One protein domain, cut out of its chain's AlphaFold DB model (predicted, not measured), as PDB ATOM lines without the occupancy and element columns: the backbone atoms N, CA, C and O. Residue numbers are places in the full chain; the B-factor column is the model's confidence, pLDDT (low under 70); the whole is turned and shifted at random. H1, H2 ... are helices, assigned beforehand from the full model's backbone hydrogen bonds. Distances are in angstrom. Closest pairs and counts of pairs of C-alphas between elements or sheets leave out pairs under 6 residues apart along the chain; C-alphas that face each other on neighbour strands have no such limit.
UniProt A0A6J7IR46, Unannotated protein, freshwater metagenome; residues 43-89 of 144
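What this domain is: This is residues 43 to 89 of the 144 residues of the protein "Unannotated protein" of freshwater metagenome (UniProt A0A6J7IR46). Two helices lie side by side and run the same way, the longer H2 beside the shorter H1, with a link that folds back between them. After H2 a long tail, residues 74 to 89, turns back and sweeps round the pair. You will find 47 printed residues with two named helices, H1 then H2, and no named strand; the class is all helix, though under half of the residues are in named elements. The whole is compact, with a radius of gyration of the C-alphas of 10.1 A and spans of 26 by 23 by 17 A.

How they stand to each other: Start at H2, residues 61 to 73, and look across to H1, residues 44 to 51. They touch, and their closest C-alphas, those of Leu 68 and Thr 48, are 5.4 A apart. They run the same way at a shallow tilt of 33 degrees, only just short of steep. In both helices every O i to N i+4 pair is within hydrogen-bond range.

Where its parts are: Find C-alpha 61 at (-21.375, -28.824, -29.382); from there H2 runs 17.9 A to C-alpha 73. H1 begins at C-alpha 44, at (-23.258, -36.935, -30.656), and runs 10.7 A.

The domain as a whole: The C-alphas farthest apart, of Gly 76 and Asn 89, are 27.3 A apart. The link from H1 to H2 is short, and the printed part has no cut. No printed residue is under 70 in pLDDT.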
ATOM      1  N   TYR A  43     -25.325 -39.685 -33.902       92.38
ATOM      2  CA  TYR A  43     -25.663 -38.457 -33.210       92.38
ATOM      3  C   TYR A  43     -24.877 -38.332 -31.909       92.38
ATOM      4  O   TYR A  43     -24.938 -39.204 -31.039       92.38
ATOM      5  N   VAL A  44     -24.209 -37.188 -31.747       93.81
ATOM      6  CA  VAL A  44     -23.258 -36.935 -30.656       93.81
ATOM      7  C   VAL A  44     -23.844 -37.263 -29.280       93.81
ATOM      8  O   VAL A  44     -23.302 -38.095 -28.558       93.81
ATOM      9  N   GLY A  45     -24.982 -36.662 -28.921       91.88
ATOM     10  CA  GLY A  45     -25.574 -36.865 -27.596       91.88
ATOM     11  C   GLY A  45     -26.096 -38.284 -27.369       91.88
ATOM     12  O   GLY A  45     -25.786 -38.906 -26.354       91.88
ATOM     13  N   SER A  46     -26.840 -38.831 -28.335       91.38
ATOM     14  CA  SER A  46     -27.414 -40.179 -28.218       91.38
ATOM     15  C   SER A  46     -26.345 -41.259 -28.095       91.38
ATOM     16  O   SER A  46     -26.529 -42.204 -27.325       91.38
ATOM     17  N   TYR A  47     -25.234 -41.130 -28.825       94.50
ATOM     18  CA  TYR A  47     -24.158 -42.111 -28.752       94.50
ATOM     19  C   TYR A  47     -23.320 -41.967 -27.488       94.50
ATOM     20  O   TYR A  47     -22.999 -42.980 -26.872       94.50
ATOM     21  N   THR A  48     -23.080 -40.740 -27.015       95.06
ATOM     22  CA  THR A  48     -22.461 -40.513 -25.700       95.06
ATOM     23  C   THR A  48     -23.260 -41.192 -24.589       95.06
ATOM     24  O   THR A  48     -22.694 -41.970 -23.824       95.06
ATOM     25  N   SER A  49     -24.581 -40.981 -24.535       91.12
ATOM     26  CA  SER A  49     -25.441 -41.629 -23.532       91.12
ATOM     27  C   SER A  49     -25.549 -43.147 -23.697       91.12
ATOM     28  O   SER A  49     -25.869 -43.852 -22.742       91.12
ATOM     29  N   PHE A  50     -25.318 -43.668 -24.904       92.62
ATOM     30  CA  PHE A  50     -25.263 -45.107 -25.146       92.62
ATOM     31  C   PHE A  50     -23.956 -45.721 -24.627       92.62
ATOM     32  O   PHE A  50     -23.996 -46.757 -23.966       92.62
ATOM     33  N   LEU A  51     -22.815 -45.076 -24.892       93.69
ATOM     34  CA  LEU A  51     -21.493 -45.533 -24.450       93.69
ATOM     35  C   LEU A  51     -21.278 -45.344 -22.943       93.69
ATOM     36  O   LEU A  51     -20.551 -46.122 -22.328       93.69
ATOM     37  N   SER A  52     -21.914 -44.338 -22.342       92.56
ATOM     38  CA  SER A  52     -21.852 -44.069 -20.908       92.56
ATOM     39  C   SER A  52     -23.213 -43.630 -20.371       92.56
ATOM     40  O   SER A  52     -23.686 -42.526 -20.644       92.56
ATOM     41  N   LYS A  53     -23.841 -44.494 -19.566       83.06
ATOM     42  CA  LYS A  53     -25.173 -44.243 -18.985       83.06
ATOM     43  C   LYS A  53     -25.193 -43.093 -17.975       83.06
ATOM     44  O   LYS A  53     -26.247 -42.494 -17.777       83.06
ATOM     45  N   ASP A  54     -24.043 -42.795 -17.373       84.75
ATOM     46  CA  ASP A  54     -23.885 -41.752 -16.354       84.75
ATOM     47  C   ASP A  54     -23.333 -40.441 -16.936       84.75
ATOM     48  O   ASP A  54     -23.168 -39.455 -16.217       84.75
ATOM     49  N   ALA A  55     -23.034 -40.403 -18.241       87.06
ATOM     50  CA  ALA A  55     -22.532 -39.198 -18.880       87.06
ATOM     51  C   ALA A  55     -23.631 -38.139 -19.019       87.06
ATOM     52  O   ALA A  55     -24.633 -38.328 -19.713       87.06
ATOM     53  N   THR A  56     -23.383 -36.970 -18.434       88.56
ATOM     54  CA  THR A  56     -24.091 -35.740 -18.794       88.56
ATOM     55  C   THR A  56     -23.469 -35.183 -20.069       88.56
ATOM     56  O   THR A  56     -22.280 -34.860 -20.084       88.56
ATOM     57  N   VAL A  57     -24.269 -35.076 -21.130       89.50
ATOM     58  CA  VAL A  57     -23.833 -34.510 -22.412       89.50
ATOM     59  C   VAL A  57     -23.859 -32.977 -22.330       89.50
ATOM     60  O   VAL A  57     -24.912 -32.418 -22.008       89.50
ATOM     61  N   PRO A  58     -22.743 -32.282 -22.615       90.38
ATOM     62  CA  PRO A  58     -22.701 -30.827 -22.693       90.38
ATOM     63  C   PRO A  58     -23.687 -30.261 -23.719       90.38
ATOM     64  O   PRO A  58     -23.934 -30.860 -24.762       90.38
ATOM     65  N   THR A  59     -24.204 -29.063 -23.451       86.31
ATOM     66  CA  THR A  59     -25.005 -28.304 -24.427       86.31
ATOM     67  C   THR A  59     -24.142 -27.622 -25.486       86.31
ATOM     68  O   THR A  59     -24.614 -27.385 -26.595       86.31
ATOM     69  N   ASP A  60     -22.882 -27.314 -25.162       90.88
ATOM     70  CA  ASP A  60     -21.904 -26.847 -26.141       90.88
ATOM     71  C   ASP A  60     -21.481 -28.000 -27.060       90.88
ATOM     72  O   ASP A  60     -21.020 -29.051 -26.604       90.88
ATOM     73  N   VAL A  61     -21.615 -27.788 -28.370       87.62
ATOM     74  CA  VAL A  61     -21.375 -28.824 -29.382       87.62
ATOM     75  C   VAL A  61     -19.918 -29.280 -29.380       87.62
ATOM     76  O   VAL A  61     -19.657 -30.476 -29.488       87.62
ATOM     77  N   LYS A  62     -18.956 -28.362 -29.224       91.56
ATOM     78  CA  LYS A  62     -17.530 -28.722 -29.245       91.56
ATOM     79  C   LYS A  62     -17.173 -29.586 -28.041       91.56
ATOM     80  O   LYS A  62     -16.501 -30.603 -28.201       91.56
ATOM     81  N   ALA A  63     -17.663 -29.224 -26.859       94.81
ATOM     82  CA  ALA A  63     -17.489 -30.012 -25.649       94.81
ATOM     83  C   ALA A  63     -18.159 -31.392 -25.760       94.81
ATOM     84  O   ALA A  63     -17.551 -32.395 -25.385       94.81
ATOM     85  N   ALA A  64     -19.371 -31.467 -26.319       93.69
ATOM     86  CA  ALA A  64     -20.073 -32.733 -26.525       93.69
ATOM     87  C   ALA A  64     -19.335 -33.661 -27.506       93.69
ATOM     88  O   ALA A  64     -19.200 -34.856 -27.247       93.69
ATOM     89  N   VAL A  65     -18.804 -33.111 -28.603       95.12
ATOM     90  CA  VAL A  65     -18.003 -33.859 -29.586       95.12
ATOM     91  C   VAL A  65     -16.697 -34.347 -28.967       95.12
ATOM     92  O   VAL A  65     -16.338 -35.506 -29.154       95.12
ATOM     93  N   ALA A  66     -16.006 -33.507 -28.190       95.88
ATOM     94  CA  ALA A  66     -14.774 -33.897 -27.506       95.88
ATOM     95  C   ALA A  66     -15.011 -35.033 -26.498       95.88
ATOM     96  O   ALA A  66     -14.252 -36.002 -26.467       95.88
ATOM     97  N   GLN A  67     -16.096 -34.955 -25.720       96.62
ATOM     98  CA  GLN A  67     -16.490 -36.021 -24.798       96.62
ATOM     99  C   GLN A  67     -16.775 -37.331 -25.544       96.62
ATOM    100  O   GLN A  67     -16.269 -38.383 -25.146       96.62
ATOM    101  N   LEU A  68     -17.545 -37.277 -26.639       97.06
ATOM    102  CA  LEU A  68     -17.812 -38.467 -27.443       97.06
ATOM    103  C   LEU A  68     -16.526 -39.038 -28.041       97.06
ATOM    104  O   LEU A  68     -16.350 -40.250 -28.028       97.06
ATOM    105  N   ALA A  69     -15.615 -38.192 -28.526       96.75
ATOM    106  CA  ALA A  69     -14.360 -38.638 -29.121       96.75
ATOM    107  C   ALA A  69     -13.527 -39.457 -28.126       96.75
ATOM    108  O   ALA A  69     -12.990 -40.496 -28.495       96.75
ATOM    109  N   THR A  70     -13.475 -39.049 -26.852       96.44
ATOM    110  CA  THR A  70     -12.808 -39.833 -25.799       96.44
ATOM    111  C   THR A  70     -13.467 -41.201 -25.595       96.44
ATOM    112  O   THR A  70     -12.769 -42.212 -25.530       96.44
ATOM    113  N   LEU A  71     -14.801 -41.256 -25.523       96.62
ATOM    114  CA  LEU A  71     -15.534 -42.511 -25.320       96.62
ATOM    115  C   LEU A  71     -15.431 -43.449 -26.534       96.62
ATOM    116  O   LEU A  71     -15.228 -44.648 -26.365       96.62
ATOM    117  N   ALA A  72     -15.543 -42.908 -27.747       96.31
ATOM    118  CA  ALA A  72     -15.460 -43.655 -28.998       96.31
ATOM    119  C   ALA A  72     -14.035 -44.169 -29.266       96.31
ATOM    120  O   ALA A  72     -13.867 -45.313 -29.682       96.31
ATOM    121  N   ALA A  73     -12.999 -43.389 -28.940       96.00
ATOM    122  CA  ALA A  73     -11.611 -43.828 -29.084       96.00
ATOM    123  C   ALA A  73     -11.297 -45.055 -28.212       96.00
ATOM    124  O   ALA A  73     -10.610 -45.969 -28.663       96.00
ATOM    125  N   ALA A  74     -11.868 -45.139 -27.003       95.50
ATOM    126  CA  ALA A  74     -11.763 -46.329 -26.148       95.50
ATOM    127  C   ALA A  74     -12.420 -47.583 -26.763       95.50
ATOM    128  O   ALA A  74     -12.180 -48.701 -26.307       95.50
ATOM    129  N   LYS A  75     -13.242 -47.397 -27.799       95.31
ATOM    130  CA  LYS A  75     -13.899 -48.436 -28.594       95.31
ATOM    131  C   LYS A  75     -13.242 -48.679 -29.955       95.31
ATOM    132  O   LYS A  75     -13.771 -49.451 -30.744       95.31
ATOM    133  N   GLY A  76     -12.108 -48.032 -30.235       95.12
ATOM    134  CA  GLY A  76     -11.443 -48.105 -31.538       95.12
ATOM    135  C   GLY A  76     -12.180 -47.352 -32.649       95.12
ATOM    136  O   GLY A  76     -11.898 -47.576 -33.822       95.12
ATOM    137  N   ILE A  77     -13.114 -46.464 -32.299       96.50
ATOM    138  CA  ILE A  77     -13.946 -45.723 -33.251       96.50
ATOM    139  C   ILE A  77     -13.435 -44.288 -33.363       96.50
ATOM    140  O   ILE A  77     -13.241 -43.593 -32.364       96.50
ATOM    141  N   VAL A  78     -13.257 -43.832 -34.602       95.06
ATOM    142  CA  VAL A  78     -12.867 -42.457 -34.925       95.06
ATOM    143  C   VAL A  78     -14.095 -41.682 -35.387       95.06
ATOM    144  O   VAL A  78     -14.886 -42.171 -36.190       95.06
ATOM    145  N   LEU A  79     -14.253 -40.458 -34.883       95.12
ATOM    146  CA  LEU A  79     -15.326 -39.566 -35.312       95.12
ATOM    147  C   LEU A  79     -14.906 -38.763 -36.546       95.12
ATOM    148  O   LEU A  79     -13.786 -38.259 -36.615       95.12
ATOM    149  N   GLY A  80     -15.836 -38.601 -37.487       91.81
ATOM    150  CA  GLY A  80     -15.730 -37.594 -38.540       91.81
ATOM    151  C   GLY A  80     -16.120 -36.196 -38.049       91.81
ATOM    152  O   GLY A  80     -16.544 -36.013 -36.904       91.81
ATOM    153  N   GLU A  81     -16.015 -35.208 -38.937       90.75
ATOM    154  CA  GLU A  81     -16.521 -33.861 -38.667       90.75
ATOM    155  C   GLU A  81     -18.055 -33.891 -38.512       90.75
ATOM    156  O   GLU A  81     -18.751 -34.438 -39.378       90.75
ATOM    157  N   PRO A  82     -18.609 -33.346 -37.415       90.56
ATOM    158  CA  PRO A  82     -20.049 -33.308 -37.214       90.56
ATOM    159  C   PRO A  82     -20.707 -32.334 -38.195       90.56
ATOM    160  O   PRO A  82     -20.208 -31.237 -38.442       90.56
ATOM    161  N   ALA A  83     -21.876 -32.708 -38.711       90.25
ATOM    162  CA  ALA A  83     -22.689 -31.787 -39.494       90.25
ATOM    163  C   ALA A  83     -23.160 -30.599 -38.625       90.25
ATOM    164  O   ALA A  83     -23.439 -30.786 -37.439       90.25
ATOM    165  N   PRO A  84     -23.331 -29.393 -39.203       84.50
ATOM    166  CA  PRO A  84     -23.881 -28.242 -38.479       84.50
ATOM    167  C   PRO A  84     -25.380 -28.389 -38.176       84.50
ATOM    168  O   PRO A  84     -25.923 -27.643 -37.364       84.50
ATOM    169  N   ALA A  85     -26.061 -29.317 -38.856       84.19
ATOM    170  CA  ALA A  85     -27.472 -29.597 -38.646       84.19
ATOM    171  C   ALA A  85     -27.687 -30.340 -37.326       84.19
ATOM    172  O   ALA A  85     -26.964 -31.281 -36.997       84.19
ATOM    173  N   GLU A  86     -28.732 -29.946 -36.608       79.62
ATOM    174  CA  GLU A  86     -29.131 -30.589 -35.368       79.62
ATOM    175  C   GLU A  86     -30.409 -31.398 -35.579       79.62
ATOM    176  O   GLU A  86     -31.415 -30.882 -36.066       79.62
ATOM    177  N   ASP A  87     -30.364 -32.666 -35.183       81.94
ATOM    178  CA  ASP A  87     -31.524 -33.545 -35.124       81.94
ATOM    179  C   ASP A  87     -31.781 -33.873 -33.654       81.94
ATOM    180  O   ASP A  87     -30.987 -34.545 -32.986       81.94
ATOM    181  N   LYS A  88     -32.857 -33.301 -33.124       79.19
ATOM    182  CA  LYS A  88     -33.252 -33.425 -31.726       79.19
ATOM    183  C   LYS A  88     -34.526 -34.240 -31.651       79.19
ATOM    184  O   LYS A  88     -35.484 -33.980 -32.376       79.19
ATOM    185  N   ASN A  89     -34.567 -35.153 -30.684       80.94
ATOM    186  CA  ASN A  89     -35.797 -35.861 -30.364       80.94
ATOM    187  C   ASN A  89     -36.903 -34.856 -30.020       80.94
ATOM    188  O   ASN A  89     -36.721 -33.965 -29.188       80.94
TER     189      ASN A  89